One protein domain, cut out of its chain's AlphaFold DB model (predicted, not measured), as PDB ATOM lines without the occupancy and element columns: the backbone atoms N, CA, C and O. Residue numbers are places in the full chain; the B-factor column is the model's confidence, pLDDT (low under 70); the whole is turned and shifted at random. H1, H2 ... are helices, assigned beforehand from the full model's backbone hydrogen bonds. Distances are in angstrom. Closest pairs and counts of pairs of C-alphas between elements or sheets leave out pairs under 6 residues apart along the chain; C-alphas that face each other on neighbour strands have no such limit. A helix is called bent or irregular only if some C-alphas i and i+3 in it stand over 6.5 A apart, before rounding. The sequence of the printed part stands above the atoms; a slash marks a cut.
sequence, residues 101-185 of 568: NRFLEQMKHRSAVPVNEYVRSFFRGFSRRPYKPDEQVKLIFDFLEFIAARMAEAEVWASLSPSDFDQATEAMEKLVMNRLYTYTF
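Overview. This is residues 101 to 185 of the 568 residues of the protein "Vps9 (Involved in vacuole trafficking)" of Malassezia pachydermatis (UniProt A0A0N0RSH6). Three long helices, H2, H3 and H5, make a slightly splayed three-helix bundle with their centres in a triangle: H2 and H3 form a helical hairpin, and H5 packs on H3 at a tilt and comes close to H2. Short H4 sits at the end of the bundle where H3 ends and H2 and H5 begin, and short H1 crosses the line of H5 near that end. The printed part has 85 residues with five named helices, in the order H1, H2, H3, H4, H5, and no named strand; the class is all helix. The whole is compact, with a radius of gyration of the C-alphas of 13.0 A, yet elongated, spanning 38 by 22 by 21 A.

Arrangement. The longest helix is H5, residues 162 to 184, with a kink of 43 degrees near residue 178. It touches H3, residues 133 to 152, at a shallow tilt of 33 degrees, only just short of steep, and they run opposite ways; the closest C-alphas are those of Ala 148 and Thr 169, 6.2 A apart. H3 is the hub, touching three helices. With its residues 143 to 151 alone it touches H2, residues 110 to 126, at a shallow tilt of 10 degrees, opposite ways, with the C-alphas of Val 115 and Arg 150 closest at 6.4 A. H2 and H5 are close but not clearly touching and run the same way at a shallow tilt of 30 degrees; the closest C-alphas, of Phe 123 and Leu 180, are 7.7 A apart. H4, residues 155 to 158, only just touches H2, with 3 pairs of C-alphas within 8 A, the closest those of Ser 111 and Glu 155 at 5.8 A. H4 and H3 touch only at the corner, and only just, with 3 pairs; the closest C-alphas, of Ala 152 and Ala 158, are 5.0 A apart. H1, residues 101 to 106, touches no helix, and is apart from H3. It stands about perpendicular to H5, at 75 degrees, close but not clearly touching, with the C-alphas of Phe 103 and Ala 168 closest at 5.9 A. In H1 and H3 every O i to N i+4 pair is within hydrogen-bond range, against 11 of 13 in H2 and 17 of 19 in H5; H4 is too short for such a pair, and its one O i to N i+3 pair is not within range.

Along the chain. H5 measures 29.4 A from first to last C-alpha, from C-alpha 162 at (160.354, 138.442, 204.196) to C-alpha 184 at (164.892, 164.321, 190.898). H3 is 28.8 A long and H2 25.6 A. H2 and H5 are irregular: C-alphas 111 and 114 are 7.2 A apart, and C-alphas 179 and 182 are 7.8 A apart. H1 begins at C-alpha 101 at (173.765, 142.086, 191.960) and is 8.7 A long; H4 is 5.1 A long.

Size, cuts and confidence. The two C-alphas farthest apart are those of Pro 130 and Ser 159, at 38.3 A. The links H1 to H2, H3 to H4 and H4 to H5 are tight, the link H2 to H3 is short, and no link is long. The printed part has no cut. Its mean pLDDT is 95.4, and no printed residue is under 70.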
ATOM      1  N   ASN A 101     173.480 142.903 193.141       92.25
ATOM      2  CA  ASN A 101     173.765 142.086 191.960       92.25
ATOM      3  C   ASN A 101     172.822 140.884 191.889       92.25
ATOM      4  O   ASN A 101     172.241 140.630 190.833       92.25
ATOM      5  N   ARG A 102     172.567 140.226 193.025       92.19
ATOM      6  CA  ARG A 102     171.531 139.190 193.161       92.19
ATOM      7  C   ARG A 102     170.162 139.678 192.686       92.19
ATOM      8  O   ARG A 102     169.490 138.965 191.943       92.19
ATOM      9  N   PHE A 103     169.756 140.899 193.039       94.94
ATOM     10  CA  PHE A 103     168.515 141.488 192.520       94.94
ATOM     11  C   PHE A 103     168.556 141.695 190.995       94.94
ATOM     12  O   PHE A 103     167.599 141.347 190.299       94.94
ATOM     13  N   LEU A 104     169.668 142.198 190.446       93.88
ATOM     14  CA  LEU A 104     169.841 142.326 188.993       93.88
ATOM     15  C   LEU A 104     169.831 140.970 188.268       93.88
ATOM     16  O   LEU A 104     169.508 140.924 187.082       93.88
ATOM     17  N   GLU A 105     170.155 139.865 188.940       94.00
ATOM     18  CA  GLU A 105     169.991 138.506 188.411       94.00
ATOM     19  C   GLU A 105     168.549 138.002 188.505       94.00
ATOM     20  O   GLU A 105     168.024 137.499 187.511       94.00
ATOM     21  N   GLN A 106     167.862 138.221 189.629       93.31
ATOM     22  CA  GLN A 106     166.428 137.926 189.767       93.31
ATOM     23  C   GLN A 106     165.594 138.659 188.701       93.31
ATOM     24  O   GLN A 106     164.714 138.063 188.079       93.31
ATOM     25  N   MET A 107     165.938 139.917 188.400       93.62
ATOM     26  CA  MET A 107     165.336 140.719 187.327       93.62
ATOM     27  C   MET A 107     165.525 140.133 185.914       93.62
ATOM     28  O   MET A 107     164.789 140.524 185.008       93.62
ATOM     29  N   LYS A 108     166.462 139.196 185.697       94.25
ATOM     30  CA  LYS A 108     166.635 138.472 184.418       94.25
ATOM     31  C   LYS A 108     165.749 137.220 184.321       94.25
ATOM     32  O   LYS A 108     165.653 136.636 183.244       94.25
ATOM     33  N   HIS A 109     165.120 136.776 185.415       95.62
ATOM     34  CA  HIS A 109     164.317 135.555 185.420       95.62
ATOM     35  C   HIS A 109     163.038 135.694 184.577       95.62
ATOM     36  O   HIS A 109     162.419 136.757 184.528       95.62
ATOM     37  N   ARG A 110     162.578 134.592 183.966       95.81
ATOM     38  CA  ARG A 110     161.378 134.562 183.104       95.81
ATOM     39  C   ARG A 110     160.125 135.146 183.777       95.81
ATOM     40  O   ARG A 110     159.319 135.789 183.113       95.81
ATOM     41  N   SER A 111     159.973 134.959 185.092       95.31
ATOM     42  CA  SER A 111     158.827 135.468 185.860       95.31
ATOM     43  C   SER A 111     158.886 136.979 186.101       95.31
ATOM     44  O   SER A 111     157.860 137.588 186.368       95.31
ATOM     45  N   ALA A 112     160.069 137.592 186.003       95.69
ATOM     46  CA  ALA A 112     160.283 139.024 186.198       95.69
ATOM     47  C   ALA A 112     160.028 139.855 184.924       95.69
ATOM     48  O   ALA A 112     160.129 141.083 184.960       95.69
ATOM     49  N   VAL A 113     159.692 139.230 183.789       96.25
ATOM     50  CA  VAL A 113     159.443 139.939 182.520       96.25
ATOM     51  C   VAL A 113     158.311 140.982 182.630       96.25
ATOM     52  O   VAL A 113     158.540 142.110 182.190       96.25
ATOM     53  N   PRO A 114     157.151 140.718 183.272       96.00
ATOM     54  CA  PRO A 114     156.124 141.745 183.475       96.00
ATOM     55  C   PRO A 114     156.614 142.915 184.342       96.00
ATOM     56  O   PRO A 114     156.395 144.072 183.996       96.00
ATOM     57  N   VAL A 115     157.345 142.624 185.427       97.25
ATOM     58  CA  VAL A 115     157.950 143.633 186.320       97.25
ATOM     59  C   VAL A 115     158.908 144.545 185.545       97.25
ATOM     60  O   VAL A 115     158.828 145.767 185.664       97.25
ATOM     61  N   ASN A 116     159.745 143.979 184.672       96.19
ATOM     62  CA  ASN A 116     160.616 144.747 183.778       96.19
ATOM     63  C   ASN A 116     159.832 145.686 182.843       96.19
ATOM     64  O   ASN A 116     160.241 146.833 182.659       96.19
ATOM     65  N   GLU A 117     158.726 145.229 182.250       97.31
ATOM     66  CA  GLU A 117     157.911 146.066 181.359       97.31
ATOM     67  C   GLU A 117     157.189 147.190 182.113       97.31
ATOM     68  O   GLU A 117     157.164 148.323 181.628       97.31
ATOM     69  N   TYR A 118     156.691 146.941 183.329       98.00
ATOM     70  CA  TYR A 118     156.150 148.004 184.184       98.00
ATOM     71  C   TYR A 118     157.211 149.059 184.530       98.00
ATOM     72  O   TYR A 118     156.951 150.250 184.366       98.00
ATOM     73  N   VAL A 119     158.425 148.645 184.912       97.50
ATOM     74  CA  VAL A 119     159.562 149.548 185.186       97.50
ATOM     75  C   VAL A 119     159.946 150.371 183.943       97.50
ATOM     76  O   VAL A 119     160.096 151.592 184.020       97.50
ATOM     77  N   ARG A 120     160.039 149.741 182.763       97.00
ATOM     78  CA  ARG A 120     160.322 150.425 181.482       97.00
ATOM     79  C   ARG A 120     159.223 151.416 181.098       97.00
ATOM     80  O   ARG A 120     159.527 152.506 180.609       97.00
ATOM     81  N   SER A 121     157.963 151.047 181.319       97.75
ATOM     82  CA  SER A 121     156.797 151.896 181.070       97.75
ATOM     83  C   SER A 121     156.780 153.109 182.005       97.75
ATOM     84  O   SER A 121     156.644 154.237 181.531       97.75
ATOM     85  N   PHE A 122     157.028 152.903 183.303       98.06
ATOM     86  CA  PHE A 122     157.113 153.968 184.303       98.06
ATOM     87  C   PHE A 122     158.205 154.987 183.962       98.06
ATOM     88  O   PHE A 122     157.903 156.173 183.846       98.06
ATOM     89  N   PHE A 123     159.438 154.546 183.678       97.38
ATOM     90  CA  PHE A 123     160.514 155.458 183.269       97.38
ATOM     91  C   PHE A 123     160.167 156.249 181.998       97.38
ATOM     92  O   PHE A 123     160.423 157.450 181.937       97.38
ATOM     93  N   ARG A 124     159.541 155.606 180.998       96.12
ATOM     94  CA  ARG A 124     159.076 156.269 179.764       96.12
ATOM     95  C   ARG A 124     157.927 157.254 180.020       96.12
ATOM     96  O   ARG A 124     157.777 158.208 179.260       96.12
ATOM     97  N   GLY A 125     157.111 157.026 181.046       95.75
ATOM     98  CA  GLY A 125     156.086 157.956 181.515       95.75
ATOM     99  C   GLY A 125     156.704 159.170 182.207       95.75
ATOM    100  O   GLY A 125     156.483 160.300 181.777       95.75
ATOM    101  N   PHE A 126     157.535 158.923 183.221       95.81
ATOM    102  CA  PHE A 126     158.173 159.940 184.058       95.81
ATOM    103  C   PHE A 126     159.047 160.906 183.240       95.81
ATOM    104  O   PHE A 126     158.987 162.117 183.425       95.81
ATOM    105  N   SER A 127     159.798 160.410 182.250       93.19
ATOM    106  CA  SER A 127     160.708 161.240 181.446       93.19
ATOM    107  C   SER A 127     160.028 162.137 180.390       93.19
ATOM    108  O   SER A 127     160.735 162.730 179.567       93.19
ATOM    109  N   ARG A 128     158.686 162.210 180.339       91.94
ATOM    110  CA  ARG A 128     157.927 162.973 179.319       91.94
ATOM    111  C   ARG A 128     157.753 164.458 179.618       91.94
ATOM    112  O   ARG A 128     157.650 165.232 178.671       91.94
ATOM    113  N   ARG A 129     157.674 164.853 180.890       89.81
ATOM    114  CA  ARG A 129     157.410 166.237 181.319       89.81
ATOM    115  C   ARG A 129     158.132 166.526 182.642       89.81
ATOM    116  O   ARG A 129     158.369 165.577 183.385       89.81
ATOM    117  N   PRO A 130     158.435 167.791 182.974       90.31
ATOM    118  CA  PRO A 130     158.847 168.142 184.322       90.31
ATOM    119  C   PRO A 130     157.628 168.011 185.243       90.31
ATOM    120  O   PRO A 130     156.611 168.677 185.053       90.31
ATOM    121  N   TYR A 131     157.716 167.105 186.210       94.31
ATOM    122  CA  TYR A 131     156.772 167.000 187.323       94.31
ATOM    123  C   TYR A 131     157.263 167.895 188.469       94.31
ATOM    124  O   TYR A 131     158.477 168.069 188.628       94.31
ATOM    125  N   LYS A 132     156.350 168.450 189.273       94.69
ATOM    126  CA  LYS A 132     156.720 169.180 190.503       94.69
ATOM    127  C   LYS A 132     157.301 168.225 191.557       94.69
ATOM    128  O   LYS A 132     156.936 167.054 191.516       94.69
ATOM    129  N   PRO A 133     158.126 168.680 192.520       95.00
ATOM    130  CA  PRO A 133     158.700 167.812 193.556       95.00
ATOM    131  C   PRO A 133     157.671 166.901 194.245       95.00
ATOM    132  O   PRO A 133     157.854 165.688 194.257       95.00
ATOM    133  N   ASP A 134     156.533 167.440 194.690       95.62
ATOM    134  CA  ASP A 134     155.472 166.649 195.342       95.62
ATOM    135  C   ASP A 134     154.841 165.606 194.399       95.62
ATOM    136  O   ASP A 134     154.532 164.485 194.803       95.62
ATOM    137  N   GLU A 135     154.686 165.950 193.112       96.50
ATOM    138  CA  GLU A 135     154.218 165.014 192.082       96.50
ATOM    139  C   GLU A 135     155.249 163.906 191.826       96.50
ATOM    140  O   GLU A 135     154.864 162.751 191.666       96.50
ATOM    141  N   GLN A 136     156.547 164.234 191.799       96.50
ATOM    142  CA  GLN A 136     157.631 163.261 191.633       96.50
ATOM    143  C   GLN A 136     157.649 162.269 192.796       96.50
ATOM    144  O   GLN A 136     157.640 161.060 192.566       96.50
ATOM    145  N   VAL A 137     157.629 162.782 194.032       96.75
ATOM    146  CA  VAL A 137     157.592 161.996 195.272       96.75
ATOM    147  C   VAL A 137     156.387 161.059 195.269       96.75
ATOM    148  O   VAL A 137     156.551 159.849 195.435       96.75
ATOM    149  N   LYS A 138     155.186 161.585 194.987       96.56
ATOM    150  CA  LYS A 138     153.972 160.766 194.927       96.56
ATOM    151  C   LYS A 138     154.064 159.687 193.845       96.56
ATOM    152  O   LYS A 138     153.816 158.526 194.135       96.56
ATOM    153  N   LEU A 139     154.448 160.039 192.615       97.31
ATOM    154  CA  LEU A 139     154.521 159.086 191.500       97.31
ATOM    155  C   LEU A 139     155.570 157.989 191.717       97.31
ATOM    156  O   LEU A 139     155.373 156.870 191.249       97.31
ATOM    157  N   ILE A 140     156.669 158.295 192.408       97.38
ATOM    158  CA  ILE A 140     157.701 157.314 192.754       97.38
ATOM    159  C   ILE A 140     157.198 156.366 193.844       97.38
ATOM    160  O   ILE A 140     157.314 155.156 193.665       97.38
ATOM    161  N   PHE A 141     156.590 156.861 194.927       96.75
ATOM    162  CA  PHE A 141     156.077 155.978 195.980       96.75
ATOM    163  C   PHE A 141     154.834 155.179 195.550       96.75
ATOM    164  O   PHE A 141     154.810 153.973 195.790       96.75
ATOM    165  N   ASP A 142     153.889 155.780 194.811       97.25
ATOM    166  CA  ASP A 142     152.771 155.068 194.160       97.25
ATOM    167  C   ASP A 142     153.293 153.901 193.295       97.25
ATOM    168  O   ASP A 142     152.740 152.798 193.300       97.25
ATOM    169  N   PHE A 143     154.373 154.134 192.534       98.06
ATOM    170  CA  PHE A 143     154.981 153.108 191.688       98.06
ATOM    171  C   PHE A 143     155.734 152.041 192.491       98.06
ATOM    172  O   PHE A 143     155.648 150.865 192.139       98.06
ATOM    173  N   LEU A 144     156.454 152.415 193.554       97.00
ATOM    174  CA  LEU A 144     157.180 151.467 194.404       97.00
ATOM    175  C   LEU A 144     156.225 150.529 195.160       97.00
ATOM    176  O   LEU A 144     156.488 149.328 195.226       97.00
ATOM    177  N   GLU A 145     155.085 151.030 195.645       96.31
ATOM    178  CA  GLU A 145     154.022 150.201 196.230       96.31
ATOM    179  C   GLU A 145     153.409 149.255 195.179       96.31
ATOM    180  O   GLU A 145     153.349 148.037 195.378       96.31
ATOM    181  N   PHE A 146     153.034 149.789 194.009       97.75
ATOM    182  CA  PHE A 146     152.492 148.994 192.903       97.75
ATOM    183  C   PHE A 146     153.451 147.885 192.441       97.75
ATOM    184  O   PHE A 146     153.029 146.741 192.240       97.75
ATOM    185  N   ILE A 147     154.736 148.200 192.247       97.62
ATOM    186  CA  ILE A 147     155.703 147.248 191.695       97.62
ATOM    187  C   ILE A 147     156.103 146.188 192.725       97.62
ATOM    188  O   ILE A 147     156.295 145.040 192.332       97.62
ATOM    189  N   ALA A 148     156.135 146.512 194.025       96.50
ATOM    190  CA  ALA A 148     156.348 145.526 195.084       96.50
ATOM    191  C   ALA A 148     155.244 144.452 195.076       96.50
ATOM    192  O   ALA A 148     155.545 143.257 195.104       96.50
ATOM    193  N   ALA A 149     153.976 144.848 194.909       96.69
ATOM    194  CA  ALA A 149     152.876 143.897 194.745       96.69
ATOM    195  C   ALA A 149     153.047 143.003 193.495       96.69
ATOM    196  O   ALA A 149     152.806 141.800 193.562       96.69
ATOM    197  N   ARG A 150     153.527 143.553 192.367       96.62
ATOM    198  CA  ARG A 150     153.825 142.769 191.146       96.62
ATOM    199  C   ARG A 150     155.071 141.883 191.278       96.62
ATOM    200  O   ARG A 150     155.159 140.864 190.599       96.62
ATOM    201  N   MET A 151     156.029 142.238 192.136       96.88
ATOM    202  CA  MET A 151     157.175 141.384 192.468       96.88
ATOM    203  C   MET A 151     156.733 140.177 193.301       96.88
ATOM    204  O   MET A 151     157.138 139.060 192.990       96.88
ATOM    205  N   ALA A 152     155.856 140.372 194.292       95.81
ATOM    206  CA  ALA A 152     155.330 139.293 195.134       95.81
ATOM    207  C   ALA A 152     154.543 138.217 194.353       95.81
ATOM    208  O   ALA A 152     154.497 137.066 194.772       95.81
ATOM    209  N   GLU A 153     153.961 138.561 193.200       95.25
ATOM    210  CA  GLU A 153     153.284 137.612 192.299       95.25
ATOM    211  C   GLU A 153     154.248 136.733 191.475       95.25
ATOM    212  O   GLU A 153     153.832 135.720 190.909       95.25
ATOM    213  N   ALA A 154     155.527 137.104 191.356       95.50
ATOM    214  CA  ALA A 154     156.467 136.453 190.448       95.50
ATOM    215  C   ALA A 154     157.322 135.380 191.150       95.50
ATOM    216  O   ALA A 154     158.016 135.660 192.123       95.50
ATOM    217  N   GLU A 155     157.345 134.170 190.572       94.56
ATOM    218  CA  GLU A 155     158.041 132.934 191.013       94.56
ATOM    219  C   GLU A 155     159.397 133.151 191.733       94.56
ATOM    220  O   GLU A 155     159.658 132.547 192.775       94.56
ATOM    221  N   VAL A 156     160.240 134.044 191.200       94.88
ATOM    222  CA  VAL A 156     161.598 134.351 191.695       94.88
ATOM    223  C   VAL A 156     161.657 135.135 193.020       94.88
ATOM    224  O   VAL A 156     162.665 135.061 193.719       94.88
ATOM    225  N   TRP A 157     160.598 135.869 193.372       95.75
ATOM    226  CA  TRP A 157     160.488 136.621 194.632       95.75
ATOM    227  C   TRP A 157     159.415 136.044 195.564       95.75
ATOM    228  O   TRP A 157     159.598 136.063 196.777       95.75
ATOM    229  N   ALA A 158     158.355 135.440 195.014       93.06
ATOM    230  CA  ALA A 158     157.283 134.760 195.755       93.06
ATOM    231  C   ALA A 158     157.763 133.589 196.645       93.06
ATOM    232  O   ALA A 158     157.019 133.100 197.492       93.06
ATOM    233  N   SER A 159     158.993 133.115 196.428       89.75
ATOM    234  CA  SER A 159     159.640 132.011 197.147       89.75
ATOM    235  C   SER A 159     160.684 132.460 198.188       89.75
ATOM    236  O   SER A 159     161.351 131.617 198.789       89.75
ATOM    237  N   LEU A 160     160.846 133.770 198.410       93.31
ATOM    238  CA  LEU A 160     161.820 134.333 199.353       93.31
ATOM    239  C   LEU A 160     161.285 134.423 200.792       93.31
ATOM    240  O   LEU A 160     160.084 134.356 201.051       93.31
ATOM    241  N   SER A 161     162.206 134.606 201.743       93.69
ATOM    242  CA  SER A 161     161.869 135.048 203.101       93.69
ATOM    243  C   SER A 161     161.424 136.524 203.085       93.69
ATOM    244  O   SER A 161     161.798 137.239 202.154       93.69
ATOM    245  N   PRO A 162     160.696 137.022 204.106       91.94
ATOM    246  CA  PRO A 162     160.354 138.442 204.196       91.94
ATOM    247  C   PRO A 162     161.578 139.370 204.115       91.94
ATOM    248  O   PRO A 162     161.589 140.241 203.259       91.94
ATOM    249  N   SER A 163     162.656 139.110 204.873       91.06
ATOM    250  CA  SER A 163     163.897 139.914 204.804       91.06
ATOM    251  C   SER A 163     164.560 139.848 203.413       91.06
ATOM    252  O   SER A 163     164.892 140.881 202.834       91.06
ATOM    253  N   ASP A 164     164.663 138.661 202.796       92.12
ATOM    254  CA  ASP A 164     165.187 138.525 201.424       92.12
ATOM    255  C   ASP A 164     164.296 139.242 200.376       92.12
ATOM    256  O   ASP A 164     164.801 139.667 199.334       92.12
ATOM    257  N   PHE A 165     162.987 139.381 200.627       94.88
ATOM    258  CA  PHE A 165     162.054 140.136 199.785       94.88
ATOM    259  C   PHE A 165     162.153 141.650 200.024       94.88
ATOM    260  O   PHE A 165     162.215 142.414 199.061       94.88
ATOM    261  N   ASP A 166     162.252 142.092 201.277       92.44
ATOM    262  CA  ASP A 166     162.446 143.496 201.645       92.44
ATOM    263  C   ASP A 166     163.738 144.038 201.015       92.44
ATOM    264  O   ASP A 166     163.707 145.085 200.362       92.44
ATOM    265  N   GLN A 167     164.835 143.266 201.062       92.31
ATOM    266  CA  GLN A 167     166.076 143.560 200.332       92.31
ATOM    267  C   GLN A 167     165.853 143.706 198.815       92.31
ATOM    268  O   GLN A 167     166.424 144.602 198.191       92.31
ATOM    269  N   ALA A 168     164.997 142.879 198.204       95.00
ATOM    270  CA  ALA A 168     164.667 142.998 196.783       95.00
ATOM    271  C   ALA A 168     163.831 144.257 196.469       95.00
ATOM    272  O   ALA A 168     164.056 144.892 195.437       95.00
ATOM    273  N   THR A 169     162.908 144.673 197.347       94.88
ATOM    274  CA  THR A 169     162.170 145.944 197.169       94.88
ATOM    275  C   THR A 169     163.066 147.170 197.375       94.88
ATOM    276  O   THR A 169     162.949 148.153 196.643       94.88
ATOM    277  N   GLU A 170     164.033 147.098 198.291       93.62
ATOM    278  CA  GLU A 170     165.058 148.127 198.484       93.62
ATOM    279  C   GLU A 170     166.012 148.219 197.279       93.62
ATOM    280  O   GLU A 170     166.408 149.308 196.858       93.62
ATOM    281  N   ALA A 171     166.312 147.088 196.638       95.69
ATOM    282  CA  ALA A 171     167.022 147.065 195.367       95.69
ATOM    283  C   ALA A 171     166.180 147.633 194.204       95.69
ATOM    284  O   ALA A 171     166.728 148.306 193.329       95.69
ATOM    285  N   MET A 172     164.852 147.474 194.221       96.94
ATOM    286  CA  MET A 172     163.962 148.160 193.277       96.94
ATOM    287  C   MET A 172     163.955 149.687 193.492       96.94
ATOM    288  O   MET A 172     164.065 150.424 192.512       96.94
ATOM    289  N   GLU A 173     163.929 150.179 194.738       96.06
ATOM    290  CA  GLU A 173     164.131 151.611 195.052       96.06
ATOM    291  C   GLU A 173     165.471 152.112 194.492       96.06
ATOM    292  O   GLU A 173     165.508 153.108 193.766       96.06
ATOM    293  N   LYS A 174     166.567 151.385 194.752       96.56
ATOM    294  CA  LYS A 174     167.905 151.712 194.240       96.56
ATOM    295  C   LYS A 174     167.941 151.766 192.709       96.56
ATOM    296  O   LYS A 174     168.511 152.702 192.151       96.56
ATOM    297  N   LEU A 175     167.294 150.826 192.017       97.44
ATOM    298  CA  LEU A 175     167.176 150.830 190.553       97.44
ATOM    299  C   LEU A 175     166.374 152.038 190.035       97.44
ATOM    300  O   LEU A 175     166.803 152.688 189.078       97.44
ATOM    301  N   VAL A 176     165.230 152.343 190.654       97.69
ATOM    302  CA  VAL A 176     164.359 153.465 190.267       97.69
ATOM    303  C   VAL A 176     165.069 154.801 190.471       97.69
ATOM    304  O   VAL A 176     165.181 155.582 189.524       97.69
ATOM    305  N   MET A 177     165.622 155.048 191.658       97.62
ATOM    306  CA  MET A 177     166.256 156.329 191.980       97.62
ATOM    307  C   MET A 177     167.560 156.550 191.208       97.62
ATOM    308  O   MET A 177     167.770 157.642 190.678       97.62
ATOM    309  N   ASN A 178     168.379 155.509 191.000       97.06
ATOM    310  CA  ASN A 178     169.560 155.605 190.134       97.06
ATOM    311  C   ASN A 178     169.200 155.983 188.686       97.06
ATOM    312  O   ASN A 178     169.996 156.642 188.011       97.06
ATOM    313  N   ARG A 179     168.018 155.577 188.195       97.31
ATOM    314  CA  ARG A 179     167.549 155.895 186.838       97.31
ATOM    315  C   ARG A 179     166.864 157.260 186.732       97.31
ATOM    316  O   ARG A 179     166.943 157.870 185.668       97.31
ATOM    317  N   LEU A 180     166.214 157.730 187.796       96.75
ATOM    318  CA  LEU A 180     165.511 159.019 187.841       96.75
ATOM    319  C   LEU A 180     166.351 160.175 188.410       96.75
ATOM    320  O   LEU A 180     165.872 161.306 188.439       96.75
ATOM    321  N   TYR A 181     167.600 159.928 188.820       97.25
ATOM    322  CA  TYR A 181     168.483 160.908 189.471       97.25
ATOM    323  C   TYR A 181     168.532 162.279 188.769       97.25
ATOM    324  O   TYR A 181     168.335 163.301 189.415       97.25
ATOM    325  N   THR A 182     168.697 162.321 187.442       96.19
ATOM    326  CA  THR A 182     168.794 163.585 186.675       96.19
ATOM    327  C   THR A 182     167.465 164.339 186.514       96.19
ATOM    328  O   THR A 182     167.445 165.456 186.012       96.19
ATOM    329  N   TYR A 183     166.358 163.761 186.990       95.75
ATOM    330  CA  TYR A 183     165.021 164.364 187.026       95.75
ATOM    331  C   TYR A 183     164.578 164.747 188.449       95.75
ATOM    332  O   TYR A 183     163.547 165.399 188.595       95.75
ATOM    333  N   THR A 184     165.313 164.304 189.479       96.50
ATOM    334  CA  THR A 184     164.892 164.321 190.898       96.50
ATOM    335  C   THR A 184     165.924 164.944 191.848       96.50
ATOM    336  O   THR A 184     165.549 165.422 192.913       96.50
ATOM    337  N   PHE A 185     167.213 164.969 191.484       97.81
ATOM    338  CA  PHE A 185     168.283 165.614 192.252       97.81
ATOM    339  C   PHE A 185     168.647 166.967 191.627       97.81
ATOM    340  O   PHE A 185     169.115 167.021 190.489       97.81
TER     341      PHE A 185